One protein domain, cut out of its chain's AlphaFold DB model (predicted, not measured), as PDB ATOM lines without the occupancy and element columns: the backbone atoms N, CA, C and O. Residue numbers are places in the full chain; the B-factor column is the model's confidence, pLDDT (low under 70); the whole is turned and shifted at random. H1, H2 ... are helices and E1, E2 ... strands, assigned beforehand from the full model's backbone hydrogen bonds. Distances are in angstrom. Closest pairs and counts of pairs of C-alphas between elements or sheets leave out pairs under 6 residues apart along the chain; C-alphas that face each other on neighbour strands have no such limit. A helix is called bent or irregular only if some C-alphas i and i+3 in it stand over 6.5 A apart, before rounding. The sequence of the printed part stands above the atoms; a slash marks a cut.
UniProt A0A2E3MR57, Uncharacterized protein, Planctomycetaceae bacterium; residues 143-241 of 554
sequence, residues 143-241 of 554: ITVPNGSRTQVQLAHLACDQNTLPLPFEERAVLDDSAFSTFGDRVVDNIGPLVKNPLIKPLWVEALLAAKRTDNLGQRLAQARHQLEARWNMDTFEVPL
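What this domain is: This is residues 143 to 241 of the 554 residues of an uncharacterized protein of Planctomycetaceae bacterium (UniProt A0A2E3MR57). A hairpin of two strands, E1 and E2, packs on H1, which lies side by side with H2 in a helical hairpin; H3 crosses H2 steeply, and the short strand E3 folds back along H3. The 99 printed residues hold E1, E2, H1, H2, H3 and E3 in that order, a mixed class of helices and strands, with an antiparallel two-stranded sheet E1 - E2. The whole is only just compact, close to loose, with a radius of gyration of the C-alphas of 14.8 A and spans of 44 by 37 by 21 A.

Where its parts are: Find C-alpha 143 at (-15.235, 85.130, 132.484); E1 runs from there to 148, 16.4 A, and E2 covers 153 to 159, 19.5 A. H1, residues 177 to 191, spans 22.0 A and is irregular: C-alphas 181 and 184 are 7.3 A apart. H2 covers 200 to 210, 14.9 A, and H3 217 to 231, 21.9 A. E3, 237 to 240, spans 10.6 A and ends at C-alpha 240, (-15.949, 67.810, 147.066).

How they stand to each other: In the hairpin E1 and E2, look for N 145 and O 156, 2.8 A apart, within hydrogen-bond range. The closest C-alphas of E1 and H1 are those of Asn 147 and Ile 191, 5.2 A. H1 and H2 touch, closest at C-alphas Gly 184 and Lys 201, 5.4 A, and form a helical hairpin, opposite ways at a shallow tilt of 12 degrees. H2 and H3 touch, closest at C-alphas Glu 206 and Ala 224, 4.7 A, opposite ways at a steep tilt of 63 degrees. H3 and E3 are near each other, with 8 pairs of C-alphas within 10 A; E3 pairs with no named strand. H1 and H3 are apart. Each O i to N i+4 pair is within hydrogen-bond range in H3, 9 of 11 in H1 and 6 of 7 in H2.

The domain as a whole: The two C-alphas farthest apart, Thr 151 and Leu 241, are 43.9 A apart. The printed part has no cut; look at residues 160 to 176 for the long link, E2 to H1. No printed residue is under 70 in pLDDT.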
ATOM      1  N   ILE A 143     -16.493  85.340 133.212       97.06
ATOM      2  CA  ILE A 143     -15.235  85.130 132.484       97.06
ATOM      3  C   ILE A 143     -14.945  86.285 131.524       97.06
ATOM      4  O   ILE A 143     -15.849  86.954 131.024       97.06
ATOM      5  N   THR A 144     -13.663  86.493 131.242       97.31
ATOM      6  CA  THR A 144     -13.203  87.428 130.212       97.31
ATOM      7  C   THR A 144     -13.149  86.717 128.863       97.31
ATOM      8  O   THR A 144     -12.460  85.703 128.732       97.31
ATOM      9  N   VAL A 145     -13.824  87.268 127.857       97.69
ATOM     10  CA  VAL A 145     -13.919  86.719 126.500       97.69
ATOM     11  C   VAL A 145     -13.383  87.744 125.495       97.69
ATOM     12  O   VAL A 145     -13.810  88.899 125.522       97.69
ATOM     13  N   PRO A 146     -12.422  87.378 124.630       96.12
ATOM     14  CA  PRO A 146     -11.979  88.263 123.566       96.12
ATOM     15  C   PRO A 146     -12.979  88.257 122.408       96.12
ATOM     16  O   PRO A 146     -13.453  87.200 121.996       96.12
ATOM     17  N   ASN A 147     -13.232  89.430 121.838       93.94
ATOM     18  CA  ASN A 147     -14.108  89.624 120.685       93.94
ATOM     19  C   ASN A 147     -13.501  90.615 119.676       93.94
ATOM     20  O   ASN A 147     -12.367  91.088 119.822       93.94
ATOM     21  N   GLY A 148     -14.260  90.909 118.620       91.31
ATOM     22  CA  GLY A 148     -13.821  91.763 117.520       91.31
ATOM     23  C   GLY A 148     -13.017  90.983 116.483       91.31
ATOM     24  O   GLY A 148     -13.366  89.864 116.125       91.31
ATOM     25  N   SER A 149     -11.945  91.574 115.964       89.62
ATOM     26  CA  SER A 149     -11.139  90.975 114.897       89.62
ATOM     27  C   SER A 149      -9.700  90.727 115.336       89.62
ATOM     28  O   SER A 149      -9.213  91.257 116.335       89.62
ATOM     29  N   ARG A 150      -8.945  89.989 114.515       85.12
ATOM     30  CA  ARG A 150      -7.496  89.833 114.705       85.12
ATOM     31  C   ARG A 150      -6.722  91.148 114.589       85.12
ATOM     32  O   ARG A 150      -5.522  91.141 114.813       85.12
ATOM     33  N   THR A 151      -7.317  92.267 114.189       84.94
ATOM     34  CA  THR A 151      -6.641  93.578 114.139       84.94
ATOM     35  C   THR A 151      -7.174  94.543 115.189       84.94
ATOM     36  O   THR A 151      -6.421  95.394 115.653       84.94
ATOM     37  N   GLN A 152      -8.421  94.365 115.618       89.19
ATOM     38  CA  GLN A 152      -9.093  95.170 116.629       89.19
ATOM     39  C   GLN A 152      -9.726  94.234 117.658       89.19
ATOM     40  O   GLN A 152     -10.870  93.813 117.512       89.19
ATOM     41  N   VAL A 153      -8.941  93.885 118.679       91.62
ATOM     42  CA  VAL A 153      -9.374  92.985 119.751       91.62
ATOM     43  C   VAL A 153      -9.962  93.807 120.883       91.62
ATOM     44  O   VAL A 153      -9.339  94.765 121.348       91.62
ATOM     45  N   GLN A 154     -11.135  93.403 121.343       93.19
ATOM     46  CA  GLN A 154     -11.789  93.937 122.527       93.19
ATOM     47  C   GLN A 154     -11.964  92.803 123.552       93.19
ATOM     48  O   GLN A 154     -11.809  91.622 123.229       93.19
ATOM     49  N   LEU A 155     -12.184  93.168 124.815       95.62
ATOM     50  CA  LEU A 155     -12.427  92.223 125.904       95.62
ATOM     51  C   LEU A 155     -13.821  92.483 126.462       95.62
ATOM     52  O   LEU A 155     -14.116  93.599 126.883       95.62
ATOM     53  N   ALA A 156     -14.651  91.447 126.479       96.31
ATOM     54  CA  ALA A 156     -15.945  91.446 127.137       96.31
ATOM     55  C   ALA A 156     -15.865  90.645 128.442       96.31
ATOM     56  O   ALA A 156     -15.175  89.629 128.517       96.31
ATOM     57  N   HIS A 157     -16.594  91.082 129.465       96.50
ATOM     58  CA  HIS A 157     -16.791  90.319 130.694       96.50
ATOM     59  C   HIS A 157     -18.210  89.763 130.686       96.50
ATOM     60  O   HIS A 157     -19.172  90.525 130.742       96.50
ATOM     61  N   LEU A 158     -18.338  88.443 130.575       97.38
ATOM     62  CA  LEU A 158     -19.632  87.770 130.512       97.38
ATOM     63  C   LEU A 158     -19.880  87.036 131.824       97.38
ATOM     64  O   LEU A 158     -19.091  86.174 132.208       97.38
ATOM     65  N   ALA A 159     -20.967  87.392 132.506       97.12
ATOM     66  CA  ALA A 159     -21.418  86.724 133.720       97.12
ATOM     67  C   ALA A 159     -22.307  85.524 133.375       97.12
ATOM     68  O   ALA A 159     -23.217  85.665 132.553       97.12
ATOM     69  N   CYS A 160     -22.050  84.366 133.986       96.56
ATOM     70  CA  CYS A 160     -22.934  83.202 133.922       96.56
ATOM     71  C   CYS A 160     -24.019  83.223 135.001       96.56
ATOM     72  O   CYS A 160     -24.938  82.425 134.916       96.56
ATOM     73  N   ASP A 161     -23.920  84.108 135.991       96.88
ATOM     74  CA  ASP A 161     -24.898  84.224 137.071       96.88
ATOM     75  C   ASP A 161     -24.832  85.617 137.732       96.88
ATOM     76  O   ASP A 161     -23.962  86.429 137.401       96.88
ATOM     77  N   GLN A 162     -25.733  85.903 138.671       93.88
ATOM     78  CA  GLN A 162     -25.777  87.160 139.420       93.88
ATOM     79  C   GLN A 162     -24.567  87.333 140.361       93.88
ATOM     80  O   GLN A 162     -24.152  86.413 141.068       93.88
ATOM     81  N   ASN A 163     -24.026  88.554 140.439       91.38
ATOM     82  CA  ASN A 163     -23.002  88.898 141.427       91.38
ATOM     83  C   ASN A 163     -23.581  88.965 142.847       91.38
ATOM     84  O   ASN A 163     -24.615  89.587 143.087       91.38
ATOM     85  N   THR A 164     -22.849  88.388 143.795       89.62
ATOM     86  CA  THR A 164     -23.188  88.315 145.222       89.62
ATOM     87  C   THR A 164     -21.982  88.676 146.078       89.62
ATOM     88  O   THR A 164     -20.872  88.830 145.567       89.62
ATOM     89  N   LEU A 165     -22.172  88.760 147.399       88.62
ATOM     90  CA  LEU A 165     -21.031  88.681 148.310       88.62
ATOM     91  C   LEU A 165     -20.233  87.389 148.021       88.62
ATOM     92  O   LEU A 165     -20.848  86.377 147.666       88.62
ATOM     93  N   PRO A 166     -18.891  87.402 148.143       89.75
ATOM     94  CA  PRO A 166     -18.086  86.208 147.922       89.75
ATOM     95  C   PRO A 166     -18.410  85.134 148.965       89.75
ATOM     96  O   PRO A 166     -17.935  85.195 150.100       89.75
ATOM     97  N   LEU A 167     -19.222  84.159 148.567       93.88
ATOM     98  CA  LEU A 167     -19.536  82.963 149.346       93.88
ATOM     99  C   LEU A 167     -18.614  81.812 148.928       93.88
ATOM    100  O   LEU A 167     -18.175  81.791 147.772       93.88
ATOM    101  N   PRO A 168     -18.311  80.851 149.819       96.00
ATOM    102  CA  PRO A 168     -17.711  79.584 149.414       96.00
ATOM    103  C   PRO A 168     -18.524  78.932 148.287       96.00
ATOM    104  O   PRO A 168     -19.752  79.012 148.295       96.00
ATOM    105  N   PHE A 169     -17.867  78.274 147.330       96.75
ATOM    106  CA  PHE A 169     -18.564  77.534 146.271       96.75
ATOM    107  C   PHE A 169     -19.548  76.505 146.835       96.75
ATOM    108  O   PHE A 169     -20.604  76.329 146.244       96.75
ATOM    109  N   GLU A 170     -19.242  75.889 147.978       96.25
ATOM    110  CA  GLU A 170     -20.112  74.978 148.734       96.25
ATOM    111  C   GLU A 170     -21.498  75.587 149.029       96.25
ATOM    112  O   GLU A 170     -22.504  74.893 148.929       96.25
ATOM    113  N   GLU A 171     -21.563  76.899 149.274       95.31
ATOM    114  CA  GLU A 171     -22.784  77.636 149.638       95.31
ATOM    115  C   GLU A 171     -23.405  78.392 148.445       95.31
ATOM    116  O   GLU A 171     -24.372  79.141 148.595       95.31
ATOM    117  N   ARG A 172     -22.830  78.267 147.240       95.00
ATOM    118  CA  ARG A 172     -23.194  79.104 146.087       95.00
ATOM    119  C   ARG A 172     -24.143  78.378 145.129       95.00
ATOM    120  O   ARG A 172     -23.701  77.776 144.152       95.00
ATOM    121  N   ALA A 173     -25.447  78.491 145.370       95.75
ATOM    122  CA  ALA A 173     -26.495  78.067 144.428       95.75
ATOM    123  C   ALA A 173     -26.614  79.023 143.231       95.75
ATOM    124  O   ALA A 173     -26.313  80.199 143.397       95.75
ATOM    125  N   VAL A 174     -27.043  78.554 142.055       96.88
ATOM    126  CA  VAL A 174     -27.370  79.416 140.896       96.88
ATOM    127  C   VAL A 174     -28.557  80.325 141.234       96.88
ATOM    128  O   VAL A 174     -29.531  79.849 141.811       96.88
ATOM    129  N   LEU A 175     -28.474  81.619 140.902       96.31
ATOM    130  CA  LEU A 175     -29.487  82.619 141.285       96.31
ATOM    131  C   LEU A 175     -30.271  83.193 140.100       96.31
ATOM    132  O   LEU A 175     -31.433  83.558 140.252       96.31
ATOM    133  N   ASP A 176     -29.647  83.279 138.928       96.81
ATOM    134  CA  ASP A 176     -30.249  83.757 137.688       96.81
ATOM    135  C   ASP A 176     -30.221  82.640 136.637       96.81
ATOM    136  O   ASP A 176     -29.272  82.490 135.861       96.81
ATOM    137  N   ASP A 177     -31.290  81.840 136.603       96.06
ATOM    138  CA  ASP A 177     -31.439  80.738 135.648       96.06
ATOM    139  C   ASP A 177     -31.456  81.214 134.188       96.06
ATOM    140  O   ASP A 177     -31.051  80.470 133.288       96.06
ATOM    141  N   SER A 178     -31.889  82.449 133.915       96.69
ATOM    142  CA  SER A 178     -31.897  83.002 132.556       96.69
ATOM    143  C   SER A 178     -30.479  83.346 132.102       96.69
ATOM    144  O   SER A 178     -30.042  82.925 131.023       96.69
ATOM    145  N   ALA A 179     -29.714  84.046 132.944       97.00
ATOM    146  CA  ALA A 179     -28.307  84.310 132.678       97.00
ATOM    147  C   ALA A 179     -27.521  83.004 132.565       97.00
ATOM    148  O   ALA A 179     -26.736  82.855 131.621       97.00
ATOM    149  N   PHE A 180     -27.760  82.051 133.468       97.88
ATOM    150  CA  PHE A 180     -27.084  80.764 133.447       97.88
ATOM    151  C   PHE A 180     -27.429  79.994 132.182       97.88
ATOM    152  O   PHE A 180     -26.524  79.675 131.424       97.88
ATOM    153  N   SER A 181     -28.702  79.759 131.868       97.56
ATOM    154  CA  SER A 181     -29.096  78.949 130.704       97.56
ATOM    155  C   SER A 181     -28.607  79.497 129.361       97.56
ATOM    156  O   SER A 181     -28.194  78.721 128.501       97.56
ATOM    157  N   THR A 182     -28.558  80.822 129.202       97.88
ATOM    158  CA  THR A 182     -28.112  81.480 127.961       97.88
ATOM    159  C   THR A 182     -26.604  81.724 127.885       97.88
ATOM    160  O   THR A 182     -26.100  82.170 126.852       97.88
ATOM    161  N   PHE A 183     -25.848  81.481 128.962       98.44
ATOM    162  CA  PHE A 183     -24.433  81.858 129.031       98.44
ATOM    163  C   PHE A 183     -23.587  81.215 127.930       98.44
ATOM    164  O   PHE A 183     -22.776  81.907 127.313       98.44
ATOM    165  N   GLY A 184     -23.793  79.925 127.647       98.00
ATOM    166  CA  GLY A 184     -23.054  79.236 126.590       98.00
ATOM    167  C   GLY A 184     -23.200  79.911 125.224       98.00
ATOM    168  O   GLY A 184     -22.200  80.119 124.537       98.00
ATOM    169  N   ASP A 185     -24.416  80.334 124.875       98.19
ATOM    170  CA  ASP A 185     -24.716  81.017 123.611       98.19
ATOM    171  C   ASP A 185     -24.104  82.415 123.572       98.19
ATOM    172  O   ASP A 185     -23.393  82.753 122.626       98.19
ATOM    173  N   ARG A 186     -24.246  83.183 124.659       98.19
ATOM    174  CA  ARG A 186     -23.633  84.516 124.778       98.19
ATOM    175  C   ARG A 186     -22.112  84.474 124.610       98.19
ATOM    176  O   ARG A 186     -21.537  85.382 124.010       98.19
ATOM    177  N   VAL A 187     -21.444  83.437 125.124       98.44
ATOM    178  CA  VAL A 187     -19.996  83.258 124.939       98.44
ATOM    179  C   VAL A 187     -19.663  82.905 123.488       98.44
ATOM    180  O   VAL A 187     -18.717  83.478 122.945       98.44
ATOM    181  N   VAL A 188     -20.422  82.000 122.856       98.06
ATOM    182  CA  VAL A 188     -20.240  81.627 121.438       98.06
ATOM    183  C   VAL A 188     -20.379  82.846 120.532       98.06
ATOM    184  O   VAL A 188     -19.486  83.096 119.724       98.06
ATOM    185  N   ASP A 189     -21.439  83.632 120.704       96.88
ATOM    186  CA  ASP A 189     -21.703  84.823 119.895       96.88
ATOM    187  C   ASP A 189     -20.578  85.856 120.035       96.88
ATOM    188  O   ASP A 189     -20.160  86.487 119.062       96.88
ATOM    189  N   ASN A 190     -20.036  86.001 121.247       97.19
ATOM    190  CA  ASN A 190     -18.978  86.961 121.536       97.19
ATOM    191  C   ASN A 190     -17.622  86.551 120.934       97.19
ATOM    192  O   ASN A 190     -16.941  87.386 120.335       97.19
ATOM    193  N   ILE A 191     -17.230  85.276 121.064       97.31
ATOM    194  CA  ILE A 191     -15.922  84.788 120.596       97.31
ATOM    195  C   ILE A 191     -15.924  84.327 119.133       97.31
ATOM    196  O   ILE A 191     -14.856  84.237 118.522       97.31
ATOM    197  N   GLY A 192     -17.096  84.062 118.551       95.94
ATOM    198  CA  GLY A 192     -17.278  83.503 117.208       95.94
ATOM    199  C   GLY A 192     -16.453  84.163 116.090       95.94
ATOM    200  O   GLY A 192     -15.889  83.438 115.264       95.94
ATOM    201  N   PRO A 193     -16.278  85.503 116.063       95.56
ATOM    202  CA  PRO A 193     -15.408  86.170 115.088       95.56
ATOM    203  C   PRO A 193     -13.922  85.765 115.149       95.56
ATOM    204  O   PRO A 193     -13.189  85.916 114.168       95.56
ATOM    205  N   LEU A 194     -13.455  85.274 116.298       95.38
ATOM    206  CA  LEU A 194     -12.069  84.878 116.542       95.38
ATOM    207  C   LEU A 194     -11.904  83.358 116.524       95.38
ATOM    208  O   LEU A 194     -10.992  82.849 115.869       95.38
ATOM    209  N   VAL A 195     -12.767  82.642 117.242       96.31
ATOM    210  CA  VAL A 195     -12.644  81.205 117.492       96.31
ATOM    211  C   VAL A 195     -13.904  80.492 117.023       96.31
ATOM    212  O   VAL A 195     -15.005  80.793 117.471       96.31
ATOM    213  N   LYS A 196     -13.728  79.511 116.137       94.94
ATOM    214  CA  LYS A 196     -14.810  78.632 115.684       94.94
ATOM    215  C   LYS A 196     -14.960  77.454 116.645       94.94
ATOM    216  O   LYS A 196     -13.951  76.948 117.117       94.94
ATOM    217  N   ASN A 197     -16.194  77.011 116.879       95.62
ATOM    218  CA  ASN A 197     -16.527  75.822 117.679       95.62
ATOM    219  C   ASN A 197     -15.875  75.783 119.082       95.62
ATOM    220  O   ASN A 197     -15.207  74.806 119.419       95.62
ATOM    221  N   PRO A 198     -16.024  76.825 119.922       97.69
ATOM    222  CA  PRO A 198     -15.473  76.797 121.276       97.69
ATOM    223  C   PRO A 198     -16.152  75.719 122.145       97.69
ATOM    224  O   PRO A 198     -17.366  75.506 122.068       97.69
ATOM    225  N   LEU A 199     -15.376  75.098 123.039       98.19
ATOM    226  CA  LEU A 199     -15.812  74.050 123.973       98.19
ATOM    227  C   LEU A 199     -16.967  74.459 124.891       98.19
ATOM    228  O   LEU A 199     -17.646  73.594 125.441       98.19
ATOM    229  N   ILE A 200     -17.210  75.758 125.065       98.25
ATOM    230  CA  ILE A 200     -18.296  76.267 125.894       98.25
ATOM    231  C   ILE A 200     -19.651  75.703 125.465       98.25
ATOM    232  O   ILE A 200     -20.442  75.375 126.334       98.25
ATOM    233  N   LYS A 201     -19.913  75.512 124.164       95.88
ATOM    234  CA  LYS A 201     -21.217  75.021 123.698       95.88
ATOM    235  C   LYS A 201     -21.516  73.605 124.218       95.88
ATOM    236  O   LYS A 201     -22.512  73.454 124.924       95.88
ATOM    237  N   PRO A 202     -20.684  72.575 123.952       96.50
ATOM    238  CA  PRO A 202     -20.922  71.247 124.515       96.50
ATOM    239  C   PRO A 202     -20.747  71.201 126.038       96.50
ATOM    240  O   PRO A 202     -21.412  70.407 126.693       96.50
ATOM    241  N   LEU A 203     -19.885  72.036 126.626       98.12
ATOM    242  CA  LEU A 203     -19.750  72.127 128.083       98.12
ATOM    243  C   LEU A 203     -21.050  72.608 128.741       98.12
ATOM    244  O   LEU A 203     -21.454  72.086 129.775       98.12
ATOM    245  N   TRP A 204     -21.709  73.605 128.151       98.06
ATOM    246  CA  TRP A 204     -22.870  74.234 128.767       98.06
ATOM    247  C   TRP A 204     -24.126  73.365 128.714       98.06
ATOM    248  O   TRP A 204     -24.951  73.429 129.620       98.06
ATOM    249  N   VAL A 205     -24.229  72.484 127.713       97.69
ATOM    250  CA  VAL A 205     -25.252  71.427 127.690       97.69
ATOM    251  C   VAL A 205     -25.139  70.547 128.937       97.69
ATOM    252  O   VAL A 205     -26.133  70.322 129.622       97.69
ATOM    253  N   GLU A 206     -23.928  70.110 129.287       97.62
ATOM    254  CA  GLU A 206     -23.701  69.296 130.488       97.62
ATOM    255  C   GLU A 206     -23.969  70.080 131.782       97.62
ATOM    256  O   GLU A 206     -24.547  69.541 132.728       97.62
ATOM    257  N   ALA A 207     -23.614  71.369 131.819       97.81
ATOM    258  CA  ALA A 207     -23.879  72.237 132.970       97.81
ATOM    259  C   ALA A 207     -25.385  72.424 133.222       97.81
ATOM    260  O   ALA A 207     -25.828  72.418 134.372       97.81
ATOM    261  N   LEU A 208     -26.180  72.533 132.154       97.81
ATOM    262  CA  LEU A 208     -27.642  72.567 132.225       97.81
ATOM    263  C   LEU A 208     -28.228  71.223 132.674       97.81
ATOM    264  O   LEU A 208     -29.152  71.192 133.480       97.81
ATOM    265  N   LEU A 209     -27.679  70.099 132.204       96.88
ATOM    266  CA  LEU A 209     -28.109  68.771 132.655       96.88
ATOM    267  C   LEU A 209     -27.803  68.530 134.140       96.88
ATOM    268  O   LEU A 209     -28.565  67.827 134.806       96.88
ATOM    269  N   ALA A 210     -26.730  69.123 134.670       96.38
ATOM    270  CA  ALA A 210     -26.386  69.053 136.088       96.38
ATOM    271  C   ALA A 210     -27.409  69.739 137.006       96.38
ATOM    272  O   ALA A 210     -27.549  69.326 138.157       96.38
ATOM    273  N   ALA A 211     -28.202  70.684 136.489       93.62
ATOM    274  CA  ALA A 211     -29.296  71.307 137.237       93.62
ATOM    275  C   ALA A 211     -30.355  70.304 137.721       93.62
ATOM    276  O   ALA A 211     -31.030  70.555 138.707       93.62
ATOM    277  N   LYS A 212     -30.470  69.131 137.079       93.06
ATOM    278  CA  LYS A 212     -31.375  68.057 137.525       93.06
ATOM    279  C   LYS A 212     -30.938  67.384 138.831       93.06
ATOM    280  O   LYS A 212     -31.708  66.608 139.384       93.06
ATOM    281  N   ARG A 213     -29.691  67.596 139.265       94.06
ATOM    282  CA  ARG A 213     -29.078  66.919 140.420       94.06
ATOM    283  C   ARG A 213     -28.678  67.880 141.529       94.06
ATOM    284  O   ARG A 213     -28.652  67.483 142.684       94.06
ATOM    285  N   THR A 214     -28.317  69.111 141.182       96.31
ATOM    286  CA  THR A 214     -27.808  70.082 142.149       96.31
ATOM    287  C   THR A 214     -28.090  71.510 141.718       96.31
ATOM    288  O   THR A 214     -27.979  71.858 140.537       96.31
ATOM    289  N   ASP A 215     -28.384  72.358 142.697       96.69
ATOM    290  CA  ASP A 215     -28.502  73.806 142.518       96.69
ATOM    291  C   ASP A 215     -27.171  74.536 142.683       96.69
ATOM    292  O   ASP A 215     -27.052  75.704 142.316       96.69
ATOM    293  N   ASN A 216     -26.138  73.846 143.168       97.31
ATOM    294  CA  ASN A 216     -24.829  74.426 143.416       97.31
ATOM    295  C   ASN A 216     -24.096  74.768 142.102       97.31
ATOM    296  O   ASN A 216     -23.804  73.893 141.282       97.31
ATOM    297  N   LEU A 217     -23.735  76.044 141.931       97.19
ATOM    298  CA  LEU A 217     -23.035  76.569 140.756       97.19
ATOM    299  C   LEU A 217     -21.711  75.835 140.512       97.19
ATOM    300  O   LEU A 217     -21.434  75.407 139.391       97.19
ATOM    301  N   GLY A 218     -20.896  75.674 141.556       97.19
ATOM    302  CA  GLY A 218     -19.604  74.999 141.459       97.19
ATOM    303  C   GLY A 218     -19.759  73.545 141.014       97.19
ATOM    304  O   GLY A 218     -19.092  73.102 140.079       97.19
ATOM    305  N   GLN A 219     -20.692  72.808 141.617       97.94
ATOM    306  CA  GLN A 219     -20.943  71.416 141.247       97.94
ATOM    307  C   GLN A 219     -21.442  71.288 139.802       97.94
ATOM    308  O   GLN A 219     -20.928  70.435 139.078       97.94
ATOM    309  N   ARG A 220     -22.352  72.162 139.335       97.94
ATOM    310  CA  ARG A 220     -22.801  72.170 137.927       97.94
ATOM    311  C   ARG A 220     -21.619  72.324 136.962       97.94
ATOM    312  O   ARG A 220     -21.506  71.567 135.998       97.94
ATOM    313  N   LEU A 221     -20.698  73.251 137.244       97.81
ATOM    314  CA  LEU A 221     -19.503  73.482 136.419       97.81
ATOM    315  C   LEU A 221     -18.492  72.327 136.496       97.81
ATOM    316  O   LEU A 221     -17.918  71.937 135.475       97.81
ATOM    317  N   ALA A 222     -18.269  71.769 137.689       97.81
ATOM    318  CA  ALA A 222     -17.353  70.651 137.890       97.81
ATOM    319  C   ALA A 222     -17.844  69.385 137.177       97.81
ATOM    320  O   ALA A 222     -17.078  68.798 136.413       97.81
ATOM    321  N   GLN A 223     -19.124  69.028 137.340       97.69
ATOM    322  CA  GLN A 223     -19.740  67.890 136.653       97.69
ATOM    323  C   GLN A 223     -19.668  68.059 135.132       97.69
ATOM    324  O   GLN A 223     -19.282  67.126 134.433       97.69
ATOM    325  N   ALA A 224     -19.955  69.257 134.613       97.81
ATOM    326  CA  ALA A 224     -19.876  69.536 133.181       97.81
ATOM    327  C   ALA A 224     -18.470  69.318 132.602       97.81
ATOM    328  O   ALA A 224     -18.307  68.657 131.572       97.81
ATOM    329  N   ARG A 225     -17.434  69.833 133.282       97.69
ATOM    330  CA  ARG A 225     -16.034  69.568 132.913       97.69
ATOM    331  C   ARG A 225     -15.741  68.071 132.972       97.69
ATOM    332  O   ARG A 225     -15.121  67.549 132.052       97.69
ATOM    333  N   HIS A 226     -16.186  67.386 134.019       97.12
ATOM    334  CA  HIS A 226     -15.884  65.974 134.214       97.12
ATOM    335  C   HIS A 226     -16.528  65.080 133.134       97.12
ATOM    336  O   HIS A 226     -15.916  64.108 132.690       97.12
ATOM    337  N   GLN A 227     -17.705  65.448 132.611       95.75
ATOM    338  CA  GLN A 227     -18.308  64.793 131.439       95.75
ATOM    339  C   GLN A 227     -17.532  65.052 130.142       95.75
ATOM    340  O   GLN A 227     -17.449  64.188 129.269       95.75
ATOM    341  N   LEU A 228     -16.938  66.238 129.986       94.88
ATOM    342  CA  LEU A 228     -16.036  66.517 128.866       94.88
ATOM    343  C   LEU A 228     -14.750  65.679 128.958       94.88
ATOM    344  O   LEU A 228     -14.352  65.073 127.970       94.88
ATOM    345  N   GLU A 229     -14.155  65.563 130.145       95.62
ATOM    346  CA  GLU A 229     -13.004  64.680 130.391       95.62
ATOM    347  C   GLU A 229     -13.329  63.208 130.074       95.62
ATOM    348  O   GLU A 229     -12.489  62.484 129.537       95.62
ATOM    349  N   ALA A 230     -14.570  62.774 130.324       92.25
ATOM    350  CA  ALA A 230     -15.052  61.444 129.954       92.25
ATOM    351  C   ALA A 230     -15.009  61.183 128.450       92.25
ATOM    352  O   ALA A 230     -14.535  60.133 128.017       92.25
ATOM    353  N   ARG A 231     -15.455  62.158 127.652       92.44
ATOM    354  CA  ARG A 231     -15.393  62.094 126.185       92.44
ATOM    355  C   ARG A 231     -13.955  62.012 125.669       92.44
ATOM    356  O   ARG A 231     -13.734  61.536 124.561       92.44
ATOM    357  N   TRP A 232     -12.984  62.425 126.481       93.38
ATOM    358  CA  TRP A 232     -11.552  62.340 126.192       93.38
ATOM    359  C   TRP A 232     -10.867  61.122 126.824       93.38
ATOM    360  O   TRP A 232      -9.640  61.084 126.900       93.38
ATOM    361  N   ASN A 233     -11.635  60.105 127.234       91.25
ATOM    362  CA  ASN A 233     -11.144  58.835 127.784       91.25
ATOM    363  C   ASN A 233     -10.305  58.972 129.069       91.25
ATOM    364  O   ASN A 233      -9.468  58.115 129.370       91.25
ATOM    365  N   MET A 234     -10.515  60.041 129.838       92.75
ATOM    366  CA  MET A 234      -9.920  60.174 131.169       92.75
ATOM    367  C   MET A 234     -10.725  59.345 132.169       92.75
ATOM    368  O   MET A 234     -11.949  59.367 132.117       92.75
ATOM    369  N   ASP A 235     -10.075  58.631 133.085       90.50
ATOM    370  CA  ASP A 235     -10.733  57.767 134.081       90.50
ATOM    371  C   ASP A 235     -10.383  58.262 135.490       90.50
ATOM    372  O   ASP A 235      -9.449  57.780 136.126       90.50
ATOM    373  N   THR A 236     -11.080  59.313 135.927       93.88
ATOM    374  CA  THR A 236     -10.839  60.013 137.194       93.88
ATOM    375  C   THR A 236     -12.103  60.020 138.045       93.88
ATOM    376  O   THR A 236     -13.200  60.179 137.517       93.88
ATOM    377  N   PHE A 237     -11.958  59.885 139.359       95.88
ATOM    378  CA  PHE A 237     -13.023  60.150 140.323       95.88
ATOM    379  C   PHE A 237     -12.984  61.609 140.771       95.88
ATOM    380  O   PHE A 237     -11.916  62.225 140.786       95.88
ATOM    381  N   GLU A 238     -14.124  62.144 141.207       97.31
ATOM    382  CA  GLU A 238     -14.186  63.435 141.895       97.31
ATOM    383  C   GLU A 238     -14.901  63.340 143.231       97.31
ATOM    384  O   GLU A 238     -15.781  62.506 143.423       97.31
ATOM    385  N   VAL A 239     -14.524  64.225 144.149       97.88
ATOM    386  CA  VAL A 239     -15.212  64.413 145.427       97.88
ATOM    387  C   VAL A 239     -15.048  65.862 145.893       97.88
ATOM    388  O   VAL A 239     -13.949  66.415 145.768       97.88
ATOM    389  N   PRO A 240     -16.094  66.509 146.426       98.62
ATOM    390  CA  PRO A 240     -15.949  67.810 147.066       98.62
ATOM    391  C   PRO A 240     -15.106  67.748 148.343       98.62
ATOM    392  O   PRO A 240     -15.229  66.817 149.144       98.62
ATOM    393  N   LEU A 241     -14.258  68.756 148.563       98.62
ATOM    394  CA  LEU A 241     -13.473  68.876 149.793       98.62
ATOM    395  C   LEU A 241     -14.394  68.962 151.012       98.62
ATOM    396  O   LEU A 241     -14.075  68.381 152.048       98.62
TER     397      LEU A 241